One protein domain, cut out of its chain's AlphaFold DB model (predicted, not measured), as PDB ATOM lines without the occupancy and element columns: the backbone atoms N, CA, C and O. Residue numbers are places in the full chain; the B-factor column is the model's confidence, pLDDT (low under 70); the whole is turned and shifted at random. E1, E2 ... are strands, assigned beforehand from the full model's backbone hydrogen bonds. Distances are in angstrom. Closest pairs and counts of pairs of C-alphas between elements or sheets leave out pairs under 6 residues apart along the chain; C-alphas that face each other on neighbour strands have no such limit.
ATOM      1  N   VAL A  40     -55.315  -7.232 -16.841       92.12
ATOM      2  CA  VAL A  40     -54.205  -6.326 -16.571       92.12
ATOM      3  C   VAL A  40     -53.308  -6.282 -17.800       92.12
ATOM      4  O   VAL A  40     -52.894  -7.324 -18.311       92.12
ATOM      5  N   ALA A  41     -53.026  -5.069 -18.266       93.06
ATOM      6  CA  ALA A  41     -52.024  -4.779 -19.273       93.06
ATOM      7  C   ALA A  41     -50.735  -4.327 -18.592       93.06
ATOM      8  O   ALA A  41     -50.723  -3.288 -17.927       93.06
ATOM      9  N   THR A  42     -49.664  -5.089 -18.786       90.50
ATOM     10  CA  THR A  42     -48.340  -4.786 -18.244       90.50
ATOM     11  C   THR A  42     -47.413  -4.347 -19.369       90.50
ATOM     12  O   THR A  42     -47.295  -5.024 -20.395       90.50
ATOM     13  N   LEU A  43     -46.785  -3.189 -19.179       89.38
ATOM     14  CA  LEU A  43     -45.831  -2.591 -20.108       89.38
ATOM     15  C   LEU A  43     -44.418  -2.999 -19.690       89.38
ATOM     16  O   LEU A  43     -44.067  -2.859 -18.518       89.38
ATOM     17  N   PHE A  44     -43.610  -3.448 -20.652       78.56
ATOM     18  CA  PHE A  44     -42.237  -3.903 -20.413       78.56
ATOM     19  C   PHE A  44     -41.213  -3.106 -21.219       78.56
ATOM     20  O   PHE A  44     -41.483  -2.640 -22.329       78.56
ATOM     21  N   CYS A  45     -39.996  -3.007 -20.692       71.62
ATOM     22  CA  CYS A  45     -38.842  -2.683 -21.514       71.62
ATOM     23  C   CYS A  45     -38.444  -3.921 -22.339       71.62
ATOM     24  O   CYS A  45     -38.329  -5.020 -21.801       71.62
ATOM     25  N   SER A  46     -38.236  -3.762 -23.648       60.78
ATOM     26  CA  SER A  46     -37.700  -4.833 -24.492       60.78
ATOM     27  C   SER A  46     -36.194  -4.965 -24.246       60.78
ATOM     28  O   SER A  46     -35.405  -4.282 -24.894       60.78
ATOM     29  N   THR A  47     -35.780  -5.853 -23.345       53.78
ATOM     30  CA  THR A  47     -34.353  -6.098 -23.051       53.78
ATOM     31  C   THR A  47     -33.672  -7.053 -24.033       53.78
ATOM     32  O   THR A  47     -32.451  -7.214 -23.998       53.78
ATOM     33  N   ASP A  48     -34.423  -7.676 -24.943       52.34
ATOM     34  CA  ASP A  48     -33.905  -8.794 -25.730       52.34
ATOM     35  C   ASP A  48     -33.345  -8.348 -27.089       52.34
ATOM     36  O   ASP A  48     -34.007  -8.394 -28.127       52.34
ATOM     37  N   GLY A  49     -32.068  -7.957 -27.084       50.38
ATOM     38  CA  GLY A  49     -31.198  -8.020 -28.261       50.38
ATOM     39  C   GLY A  49     -30.434  -6.730 -28.595       50.38
ATOM     40  O   GLY A  49     -30.873  -5.635 -28.266       50.38
ATOM     41  N   PRO A  50     -29.308  -6.831 -29.329       46.09
ATOM     42  CA  PRO A  50     -28.446  -5.696 -29.695       46.09
ATOM     43  C   PRO A  50     -29.092  -4.665 -30.647       46.09
ATOM     44  O   PRO A  50     -28.437  -3.700 -31.024       46.09
ATOM     45  N   ASN A  51     -30.360  -4.867 -31.027       48.75
ATOM     46  CA  ASN A  51     -31.180  -3.981 -31.860       48.75
ATOM     47  C   ASN A  51     -32.534  -3.661 -31.189       48.75
ATOM     48  O   ASN A  51     -33.509  -3.380 -31.894       48.75
ATOM     49  N   SER A  52     -32.639  -3.765 -29.859       55.72
ATOM     50  CA  SER A  52     -33.870  -3.400 -29.162       55.72
ATOM     51  C   SER A  52     -34.196  -1.933 -29.451       55.72
ATOM     52  O   SER A  52     -33.406  -1.021 -29.211       55.72
ATOM     53  N   SER A  53     -35.357  -1.702 -30.062       58.41
ATOM     54  CA  SER A  53     -35.885  -0.345 -30.176       58.41
ATOM     55  C   SER A  53     -36.334   0.100 -28.784       58.41
ATOM     56  O   SER A  53     -36.905  -0.725 -28.061       58.41
ATOM     57  N   PRO A  54     -36.101   1.365 -28.394       68.94
ATOM     58  CA  PRO A  54     -36.573   1.866 -27.113       68.94
ATOM     59  C   PRO A  54     -38.082   1.637 -27.016       68.94
ATOM     60  O   PRO A  54     -38.826   1.896 -27.968       68.94
ATOM     61  N   ALA A  55     -38.525   1.085 -25.887       79.38
ATOM     62  CA  ALA A  55     -39.937   0.833 -25.681       79.38
ATOM     63  C   ALA A  55     -40.680   2.174 -25.636       79.38
ATOM     64  O   ALA A  55     -40.304   3.060 -24.872       79.38
ATOM     65  N   HIS A  56     -41.702   2.321 -26.479       87.00
ATOM     66  CA  HIS A  56     -42.494   3.540 -26.594       87.00
ATOM     67  C   HIS A  56     -43.975   3.189 -26.515       87.00
ATOM     68  O   HIS A  56     -44.462   2.331 -27.263       87.00
ATOM     69  N   TYR A  57     -44.684   3.840 -25.601       90.56
ATOM     70  CA  TYR A  57     -46.103   3.640 -25.357       90.56
ATOM     71  C   TYR A  57     -46.811   4.986 -25.324       90.56
ATOM     72  O   TYR A  57     -46.453   5.875 -24.558       90.56
ATOM     73  N   TYR A  58     -47.882   5.106 -26.097       92.88
ATOM     74  CA  TYR A  58     -48.702   6.305 -26.126       92.88
ATOM     75  C   TYR A  58     -50.034   6.016 -25.455       92.88
ATOM     76  O   TYR A  58     -50.812   5.179 -25.922       92.88
ATOM     77  N   LEU A  59     -50.318   6.747 -24.386       95.81
ATOM     78  CA  LEU A  59     -51.656   6.839 -23.828       95.81
ATOM     79  C   LEU A  59     -52.373   7.992 -24.512       95.81
ATOM     80  O   LEU A  59     -51.909   9.132 -24.482       95.81
ATOM     81  N   LYS A  60     -53.523   7.707 -25.114       97.12
ATOM     82  CA  LYS A  60     -54.367   8.700 -25.780       97.12
ATOM     83  C   LYS A  60     -55.715   8.823 -25.090       97.12
ATOM     84  O   LYS A  60     -56.261   7.852 -24.565       97.12
ATOM     85  N   ASN A  61     -56.265  10.028 -25.111       96.31
ATOM     86  CA  ASN A  61     -57.646  10.278 -24.726       96.31
ATOM     87  C   ASN A  61     -58.615   9.603 -25.719       96.31
ATOM     88  O   ASN A  61     -58.219   9.292 -26.846       96.31
ATOM     89  N   PRO A  62     -59.897   9.407 -25.350       90.88
ATOM     90  CA  PRO A  62     -60.897   8.829 -26.254       90.88
ATOM     91  C   PRO A  62     -61.087   9.586 -27.579       90.88
ATOM     92  O   PRO A  62     -61.511   8.992 -28.565       90.88
ATOM     93  N   ASP A  63     -60.769  10.883 -27.616       93.56
ATOM     94  CA  ASP A  63     -60.798  11.713 -28.827       93.56
ATOM     95  C   ASP A  63     -59.537  11.575 -29.709       93.56
ATOM     96  O   ASP A  63     -59.437  12.215 -30.756       93.56
ATOM     97  N   GLY A  64     -58.577  10.736 -29.303       92.81
ATOM     98  CA  GLY A  64     -57.328  10.472 -30.014       92.81
ATOM     99  C   GLY A  64     -56.190  11.445 -29.699       92.81
ATOM    100  O   GLY A  64     -55.084  11.253 -30.210       92.81
ATOM    101  N   THR A  65     -56.408  12.463 -28.862       96.38
ATOM    102  CA  THR A  65     -55.332  13.368 -28.431       96.38
ATOM    103  C   THR A  65     -54.346  12.645 -27.512       96.38
ATOM    104  O   THR A  65     -54.736  11.809 -26.695       96.38
ATOM    105  N   LEU A  66     -53.050  12.944 -27.652       96.19
ATOM    106  CA  LEU A  66     -52.012  12.360 -26.801       96.19
ATOM    107  C   LEU A  66     -52.199  12.840 -25.355       96.19
ATOM    108  O   LEU A  66     -52.234  14.042 -25.102       96.19
ATOM    109  N   TYR A  67     -52.323  11.894 -24.425       95.94
ATOM    110  CA  TYR A  67     -52.376  12.154 -22.988       95.94
ATOM    111  C   TYR A  67     -50.982  12.059 -22.367       95.94
ATOM    112  O   TYR A  67     -50.574  12.971 -21.655       95.94
ATOM    113  N   LEU A  68     -50.260  10.971 -22.644       94.81
ATOM    114  CA  LEU A  68     -48.922  10.740 -22.114       94.81
ATOM    115  C   LEU A  68     -48.096   9.873 -23.065       94.81
ATOM    116  O   LEU A  68     -48.620   8.931 -23.664       94.81
ATOM    117  N   ASP A  69     -46.811  10.195 -23.161       91.75
ATOM    118  CA  ASP A  69     -45.796   9.428 -23.875       91.75
ATOM    119  C   ASP A  69     -44.862   8.753 -22.859       91.75
ATOM    120  O   ASP A  69     -44.109   9.426 -22.155       91.75
ATOM    121  N   ILE A  70     -44.969   7.431 -22.738       89.31
ATOM    122  CA  ILE A  70     -44.170   6.617 -21.822       89.31
ATOM    123  C   ILE A  70     -43.071   5.961 -22.647       89.31
ATOM    124  O   ILE A  70     -43.329   5.067 -23.459       89.31
ATOM    125  N   HIS A  71     -41.841   6.385 -22.405       84.38
ATOM    126  CA  HIS A  71     -40.675   5.902 -23.121       84.38
ATOM    127  C   HIS A  71     -39.700   5.194 -22.195       84.38
ATOM    128  O   HIS A  71     -39.921   5.095 -20.990       84.38
ATOM    129  N   ASN A  72     -38.645   4.648 -22.785       79.50
ATOM    130  CA  ASN A  72     -37.554   4.046 -22.050       79.50
ATOM    131  C   ASN A  72     -36.428   5.053 -21.782       79.50
ATOM    132  O   ASN A  72     -35.986   5.727 -22.714       79.50
ATOM    133  N   GLU A  73     -35.900   5.049 -20.562       70.88
ATOM    134  CA  GLU A  73     -34.594   5.593 -20.201       70.88
ATOM    135  C   GLU A  73     -33.732   4.469 -19.601       70.88
ATOM    136  O   GLU A  73     -34.124   3.808 -18.645       70.88
ATOM    137  N   GLU A  74     -32.550   4.225 -20.176       70.31
ATOM    138  CA  GLU A  74     -31.527   3.315 -19.621       70.31
ATOM    139  C   GLU A  74     -31.998   1.881 -19.277       70.31
ATOM    140  O   GLU A  74     -31.449   1.235 -18.387       70.31
ATOM    141  N   ASN A  75     -32.930   1.326 -20.064       67.88
ATOM    142  CA  ASN A  75     -33.575   0.012 -19.885       67.88
ATOM    143  C   ASN A  75     -34.727  -0.036 -18.868       67.88
ATOM    144  O   ASN A  75     -35.314  -1.102 -18.698       67.88
ATOM    145  N   ASP A  76     -35.161   1.108 -18.344       71.81
ATOM    146  CA  ASP A  76     -36.368   1.249 -17.529       71.81
ATOM    147  C   ASP A  76     -37.397   2.155 -18.210       71.81
ATOM    148  O   ASP A  76     -37.065   3.004 -19.031       71.81
ATOM    149  N   LEU A  77     -38.682   1.963 -17.920       78.88
ATOM    150  CA  LEU A  77     -39.696   2.923 -18.352       78.88
ATOM    151  C   LEU A  77     -39.566   4.211 -17.531       78.88
ATOM    152  O   LEU A  77     -39.419   4.160 -16.313       78.88
ATOM    153  N   THR A  78     -39.663   5.367 -18.180       80.56
ATOM    154  CA  THR A  78     -39.545   6.657 -17.501       80.56
ATOM    155  C   THR A  78     -40.680   6.809 -16.478       80.56
ATOM    156  O   THR A  78     -41.857   6.691 -16.847       80.56
ATOM    157  N   PRO A  79     -40.371   7.038 -15.188       80.25
ATOM    158  CA  PRO A  79     -41.353   7.397 -14.170       80.25
ATOM    159  C   PRO A  79     -42.117   8.668 -14.556       80.25
ATOM    160  O   PRO A  79     -41.493   9.700 -14.791       80.25
ATOM    161  N   ASP A  80     -43.451   8.637 -14.558       87.56
ATOM    162  CA  ASP A  80     -44.256   9.839 -14.800       87.56
ATOM    163  C   ASP A  80     -45.218  10.134 -13.644       87.56
ATOM    164  O   ASP A  80     -46.101   9.345 -13.297       87.56
ATOM    165  N   THR A  81     -45.070  11.326 -13.063       87.12
ATOM    166  CA  THR A  81     -45.904  11.809 -11.951       87.12
ATOM    167  C   THR A  81     -47.396  11.901 -12.292       87.12
ATOM    168  O   THR A  81     -48.233  11.837 -11.392       87.12
ATOM    169  N   LEU A  82     -47.773  12.004 -13.573       90.12
ATOM    170  CA  LEU A  82     -49.169  11.997 -14.012       90.12
ATOM    171  C   LEU A  82     -49.849  10.647 -13.792       90.12
ATOM    172  O   LEU A  82     -51.085  10.617 -13.777       90.12
ATOM    173  N   LEU A  83     -49.083   9.565 -13.644       89.06
ATOM    174  CA  LEU A  83     -49.575   8.211 -13.396       89.06
ATOM    175  C   LEU A  83     -49.575   7.829 -11.913       89.06
ATOM    176  O   LEU A  83     -50.185   6.817 -11.560       89.06
ATOM    177  N   ASP A  84     -48.956   8.636 -11.046       84.56
ATOM    178  CA  ASP A  84     -48.869   8.345  -9.616       84.56
ATOM    179  C   ASP A  84     -50.266   8.193  -8.989       84.56
ATOM    180  O   ASP A  84     -51.161   9.023  -9.179       84.56
ATOM    181  N   GLY A  85     -50.479   7.065  -8.310       81.81
ATOM    182  CA  GLY A  85     -51.768   6.666  -7.735       81.81
ATOM    183  C   GLY A  85     -52.915   6.420  -8.730       81.81
ATOM    184  O   GLY A  85     -54.027   6.125  -8.295       81.81
ATOM    185  N   LYS A  86     -52.693   6.535 -10.047       87.44
ATOM    186  CA  LYS A  86     -53.734   6.368 -11.085       87.44
ATOM    187  C   LYS A  86     -53.685   5.025 -11.800       87.44
ATOM    188  O   LYS A  86     -54.582   4.718 -12.583       87.44
ATOM    189  N   ILE A  87     -52.643   4.246 -11.566       86.00
ATOM    190  CA  ILE A  87     -52.444   2.944 -12.194       86.00
ATOM    191  C   ILE A  87     -52.564   1.834 -11.160       86.00
ATOM    192  O   ILE A  87     -52.643   2.092  -9.960       86.00
ATOM    193  N   PHE A  88     -52.580   0.590 -11.627       82.38
ATOM    194  CA  PHE A  88     -52.719  -0.545 -10.732       82.38
ATOM    195  C   PHE A  88     -51.412  -0.854  -9.991       82.38
ATOM    196  O   PHE A  88     -51.419  -0.932  -8.762       82.38
ATOM    197  N   VAL A  89     -50.296  -0.995 -10.715       79.56
ATOM    198  CA  VAL A  89     -48.980  -1.257 -10.114       79.56
ATOM    199  C   VAL A  89     -47.896  -0.432 -10.793       79.56
ATOM    200  O   VAL A  89     -47.854  -0.333 -12.020       79.56
ATOM    201  N   TYR A  90     -47.028   0.132  -9.953       74.56
ATOM    202  CA  TYR A  90     -45.812   0.845 -10.313       74.56
ATOM    203  C   TYR A  90     -44.633   0.224  -9.547       74.56
ATOM    204  O   TYR A  90     -44.549   0.376  -8.326       74.56
ATOM    205  N   TYR A  91     -43.741  -0.498 -10.230       66.94
ATOM    206  CA  TYR A  91     -42.481  -0.970  -9.637       66.94
ATOM    207  C   TYR A  91     -41.362   0.011  -9.969       66.94
ATOM    208  O   TYR A  91     -41.221   0.386 -11.116       66.94
ATOM    209  N   TRP A  92     -40.574   0.444  -8.985       50.59
ATOM    210  CA  TRP A  92     -39.521   1.455  -9.183       50.59
ATOM    211  C   TRP A  92     -38.131   0.857  -9.465       50.59
ATOM    212  O   TRP A  92     -37.316   1.517 -10.091       50.59
ATOM    213  N   ASN A  93     -37.870  -0.387  -9.038       50.06
ATOM    214  CA  ASN A  93     -36.587  -1.083  -9.257       50.06
ATOM    215  C   ASN A  93     -36.487  -1.796 -10.619       50.06
ATOM    216  O   ASN A  93     -35.396  -2.166 -11.034       50.06
ATOM    217  N   VAL A  94     -37.630  -2.044 -11.261       60.31
ATOM    218  CA  VAL A  94     -37.765  -2.539 -12.637       60.31
ATOM    219  C   VAL A  94     -39.010  -1.842 -13.157       60.31
ATOM    220  O   VAL A  94     -40.120  -2.265 -12.806       60.31
ATOM    221  N   VAL A  95     -38.868  -0.721 -13.868       67.31
ATOM    222  CA  VAL A  95     -40.034   0.138 -14.108       67.31
ATOM    223  C   VAL A  95     -41.027  -0.536 -15.039       67.31
ATOM    224  O   VAL A  95     -40.848  -0.591 -16.251       67.31
ATOM    225  N   SER A  96     -42.088  -1.062 -14.427       78.06
ATOM    226  CA  SER A  96     -43.197  -1.749 -15.078       78.06
ATOM    227  C   SER A  96     -44.491  -1.060 -14.678       78.06
ATOM    228  O   SER A  96     -44.808  -0.947 -13.489       78.06
ATOM    229  N   TYR A  97     -45.238  -0.612 -15.681       88.31
ATOM    230  CA  TYR A  97     -46.575  -0.068 -15.494       88.31
ATOM    231  C   TYR A  97     -47.592  -1.185 -15.697       88.31
ATOM    232  O   TYR A  97     -47.600  -1.823 -16.749       88.31
ATOM    233  N   ALA A  98     -48.469  -1.394 -14.718       90.12
ATOM    234  CA  ALA A  98     -49.628  -2.263 -14.866       90.12
ATOM    235  C   ALA A  98     -50.912  -1.430 -14.823       90.12
ATOM    236  O   ALA A  98     -51.142  -0.659 -13.885       90.12
ATOM    237  N   PHE A  99     -51.772  -1.617 -15.819       92.81
ATOM    238  CA  PHE A  99     -53.077  -0.974 -15.907       92.81
ATOM    239  C   PHE A  99     -54.176  -2.024 -15.943       92.81
ATOM    240  O   PHE A  99     -54.023  -3.056 -16.590       92.81
ATOM    241  N   PHE A 100     -55.325  -1.731 -15.340       91.94
ATOM    242  CA  PHE A 100     -56.530  -2.475 -15.695       91.94
ATOM    243  C   PHE A 100     -56.889  -2.209 -17.150       91.94
ATOM    244  O   PHE A 100     -56.750  -1.079 -17.624       91.94
ATOM    245  N   CYS A 101     -57.361  -3.230 -17.851       92.81
ATOM    246  CA  CYS A 101     -57.786  -3.096 -19.230       92.81
ATOM    247  C   CYS A 101     -59.068  -3.876 -19.511       92.81
ATOM    248  O   CYS A 101     -59.419  -4.843 -18.826       92.81
ATOM    249  N   LYS A 102     -59.777  -3.439 -20.553       91.56
ATOM    250  CA  LYS A 102     -60.849  -4.245 -21.144       91.56
ATOM    251  C   LYS A 102     -60.261  -5.475 -21.819       91.56
ATOM    252  O   LYS A 102     -59.068  -5.513 -22.136       91.56
ATOM    253  N   ARG A 103     -61.110  -6.463 -22.106       89.44
ATOM    254  CA  ARG A 103     -60.699  -7.598 -22.929       89.44
ATOM    255  C   ARG A 103     -60.093  -7.095 -24.250       89.44
ATOM    256  O   ARG A 103     -60.766  -6.366 -24.978       89.44
ATOM    257  N   PRO A 104     -58.854  -7.485 -24.591       86.25
ATOM    258  CA  PRO A 104     -58.268  -7.100 -25.864       86.25
ATOM    259  C   PRO A 104     -59.039  -7.761 -27.010       86.25
ATOM    260  O   PRO A 104     -59.321  -8.962 -26.987       86.25
ATOM    261  N   GLU A 105     -59.350  -6.975 -28.034       88.00
ATOM    262  CA  GLU A 105     -59.988  -7.448 -29.257       88.00
ATOM    263  C   GLU A 105     -59.019  -7.313 -30.432       88.00
ATOM    264  O   GLU A 105     -58.368  -6.283 -30.611       88.00
ATOM    265  N   ALA A 106     -58.926  -8.356 -31.260       86.12
ATOM    266  CA  ALA A 106     -58.014  -8.365 -32.396       86.12
ATOM    267  C   ALA A 106     -58.301  -7.192 -33.351       86.12
ATOM    268  O   ALA A 106     -59.428  -7.005 -33.809       86.12
ATOM    269  N   GLY A 107     -57.263  -6.412 -33.663       85.56
ATOM    270  CA  GLY A 107     -57.360  -5.253 -34.553       85.56
ATOM    271  C   GLY A 107     -57.969  -3.996 -33.921       85.56
ATOM    272  O   GLY A 107     -58.085  -2.988 -34.616       85.56
ATOM    273  N   LYS A 108     -58.335  -4.021 -32.633       88.62
ATOM    274  CA  LYS A 108     -58.734  -2.825 -31.882       88.62
ATOM    275  C   LYS A 108     -57.608  -2.364 -30.953       88.62
ATOM    276  O   LYS A 108     -56.831  -3.195 -30.482       88.62
ATOM    277  N   PRO A 109     -57.517  -1.056 -30.668       88.81
ATOM    278  CA  PRO A 109     -56.602  -0.564 -29.652       88.81
ATOM    279  C   PRO A 109     -56.934  -1.135 -28.269       88.81
ATOM    280  O   PRO A 109     -58.097  -1.399 -27.963       88.81
ATOM    281  N   ILE A 110     -55.914  -1.300 -27.428       93.00
ATOM    282  CA  ILE A 110     -56.108  -1.741 -26.045       93.00
ATOM    283  C   ILE A 110     -56.622  -0.548 -25.243       93.00
ATOM    284  O   ILE A 110     -56.021   0.522 -25.262       93.00
ATOM    285  N   GLU A 111     -57.723  -0.726 -24.522       94.12
ATOM    286  CA  GLU A 111     -58.256   0.304 -23.631       94.12
ATOM    287  C   GLU A 111     -57.811   0.024 -22.197       94.12
ATOM    288  O   GLU A 111     -58.158  -1.012 -21.622       94.12
ATOM    289  N   VAL A 112     -57.055   0.956 -21.621       94.69
ATOM    290  CA  VAL A 112     -56.513   0.873 -20.263       94.69
ATOM    291  C   VAL A 112     -57.103   1.944 -19.355       94.69
ATOM    292  O   VAL A 112     -57.511   3.020 -19.802       94.69
ATOM    293  N   ARG A 113     -57.155   1.654 -18.058       91.94
ATOM    294  CA  ARG A 113     -57.694   2.550 -17.041       91.94
ATOM    295  C   ARG A 113     -56.587   3.404 -16.427       91.94
ATOM    296  O   ARG A 113     -55.629   2.859 -15.892       91.94
ATOM    297  N   VAL A 114     -56.756   4.725 -16.456       92.06
ATOM    298  CA  VAL A 114     -55.888   5.691 -15.766       92.06
ATOM    299  C   VAL A 114     -56.766   6.532 -14.843       92.06
ATOM    300  O   VAL A 114     -57.526   7.387 -15.298       92.06
ATOM    301  N   GLY A 115     -56.704   6.253 -13.542       87.50
ATOM    302  CA  GLY A 115     -57.647   6.773 -12.558       87.50
ATOM    303  C   GLY A 115     -59.073   6.330 -12.895       87.50
ATOM    304  O   GLY A 115     -59.345   5.140 -13.054       87.50
ATOM    305  N   ASP A 116     -59.974   7.297 -13.059       87.19
ATOM    306  CA  ASP A 116     -61.371   7.057 -13.434       87.19
ATOM    307  C   ASP A 116     -61.650   7.251 -14.934       87.19
ATOM    308  O   ASP A 116     -62.810   7.311 -15.361       87.19
ATOM    309  N   GLU A 117     -60.611   7.281 -15.765       91.56
ATOM    310  CA  GLU A 117     -60.740   7.495 -17.204       91.56
ATOM    311  C   GLU A 117     -60.211   6.312 -18.014       91.56
ATOM    312  O   GLU A 117     -59.249   5.642 -17.640       91.56
ATOM    313  N   TRP A 118     -60.868   6.050 -19.145       93.31
ATOM    314  CA  TRP A 118     -60.374   5.112 -20.149       93.31
ATOM    315  C   TRP A 118     -59.450   5.848 -21.111       93.31
ATOM    316  O   TRP A 118     -59.789   6.931 -21.600       93.31
ATOM    317  N   LYS A 119     -58.292   5.251 -21.371       95.44
ATOM    318  CA  LYS A 119     -57.309   5.704 -22.349       95.44
ATOM    319  C   LYS A 119     -57.066   4.596 -23.357       95.44
ATOM    320  O   LYS A 119     -57.150   3.415 -23.031       95.44
ATOM    321  N   THR A 120     -56.726   4.992 -24.570       95.62
ATOM    322  CA  THR A 120     -56.241   4.064 -25.584       95.62
ATOM    323  C   THR A 120     -54.735   3.913 -25.429       95.62
ATOM    324  O   THR A 120     -54.024   4.915 -25.392       95.62
ATOM    325  N   LEU A 121     -54.263   2.674 -25.339       94.25
ATOM    326  CA  LEU A 121     -52.855   2.312 -25.288       94.25
ATOM    327  C   LEU A 121     -52.398   1.857 -26.678       94.25
ATOM    328  O   LEU A 121     -52.841   0.830 -27.197       94.25
ATOM    329  N   GLU A 122     -51.486   2.627 -27.258       90.44
ATOM    330  CA  GLU A 122     -50.730   2.261 -28.454       90.44
ATOM    331  C   GLU A 122     -49.272   2.002 -28.075       90.44
ATOM    332  O   GLU A 122     -48.751   2.612 -27.142       90.44
ATOM    333  N   SER A 123     -48.597   1.103 -28.789       82.31
ATOM    334  CA  SER A 123     -47.209   0.765 -28.483       82.31
ATOM    335  C   SER A 123     -46.423   0.349 -29.718       82.31
ATOM    336  O   SER A 123     -46.962  -0.299 -30.616       82.31
ATOM    337  N   SER A 124     -45.136   0.695 -29.729       74.00
ATOM    338  CA  SER A 124     -44.127   0.101 -30.617       74.00
ATOM    339  C   SER A 124     -43.394  -1.089 -29.976       74.00
ATOM    340  O   SER A 124     -42.479  -1.637 -30.585       74.00
ATOM    341  N   ALA A 125     -43.773  -1.473 -28.755       78.25
ATOM    342  CA  ALA A 125     -43.158  -2.500 -27.920       78.25
ATOM    343  C   ALA A 125     -44.179  -3.563 -27.463       78.25
ATOM    344  O   ALA A 125     -45.339  -3.577 -27.884       78.25
ATOM    345  N   HIS A 126     -43.727  -4.505 -26.630       79.19
ATOM    346  CA  HIS A 126     -44.532  -5.637 -26.177       79.19
ATOM    347  C   HIS A 126     -45.387  -5.287 -24.954       79.19
ATOM    348  O   HIS A 126     -44.879  -4.864 -23.920       79.19
TER     349      HIS A 126
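AT A GLANCE: This is residues 40 to 126 of the 246 residues of an uncharacterized protein of Porphyromonas sp. KLE 1280 (UniProt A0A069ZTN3). This is a small sandwich, two sheets face to face with their strands crossed at 42 degrees: a strongly twisted sheet of four strands, E3, E2, E7 and E6, over a smaller one of three, E1, E5 and E4. The sheets come closest where the end of E5 meets E6, and long links without named elements, residues 44 to 55 and 74 to 88, join one sheet to the other. The printed part has 87 residues with no named helix and seven named strands, E1 to E7 in chain order; the class is all strand, though under half of the residues, 38, are in named strands. The sheet orders are E3 - E2 - E7 - E6 and E1 - E5 - E4, both antiparallel throughout. The whole is compact, with a radius of gyration of the C-alphas of 12.6 A and spans of 35 by 30 by 22 A.

HOW THE PARTS SIT: Begin in the larger sheet with E2, residues 56 to 60, and E3, residues 66 to 73, a hairpin in which N 57 and O 70 are 2.8 A apart, within hydrogen-bond range. On the other side of E2 look for E7, residues 117 to 123, antiparallel at 149 degrees, with N 58 and O 122 at 2.8 A. E7 forms a hairpin with the edge strand E6, residues 110 to 114, where N 112 and O 119 are 2.8 A apart. In the other sheet the inner strand is E5, residues 96 to 101; beside it E1, residues 40 to 43, has N 41 and O 99 at 2.8 A, and E4, residues 89 to 91, makes a hairpin with E5, N 98 and O 89 being 3.0 A apart. Between the sheets, the closest C-alphas of E5 and E6 are those of Cys 101 and Val 112, 4.3 A apart. E5 and E7 are near each other, with 6 pairs of C-alphas within 10 A, while E3 and E5 are apart.

IN THESE COORDINATES: Find C-alpha 66 at (-52.012, 12.360, -26.801); from there E3 runs 19.8 A to C-alpha 73. E7 covers 18.9 A and ends at C-alpha 123, (-47.209, 0.765, -28.483). E5 is 15.2 A long, E2 13.0 A and E6 12.7 A. E1 begins at C-alpha 40, (-54.205, -6.326, -16.571), and measures 9.8 A; E4 measures 6.5 A.

THE WHOLE: The two C-alphas farthest apart are those of Pro 50 and Asp 116, at 38.9 A. The printed part has no cut. The links E1 to E2 and E3 to E4 are long. The mean pLDDT of the printed part is 82.2; look for values under 70 at residues 46 to 54, 75 and 91 to 95.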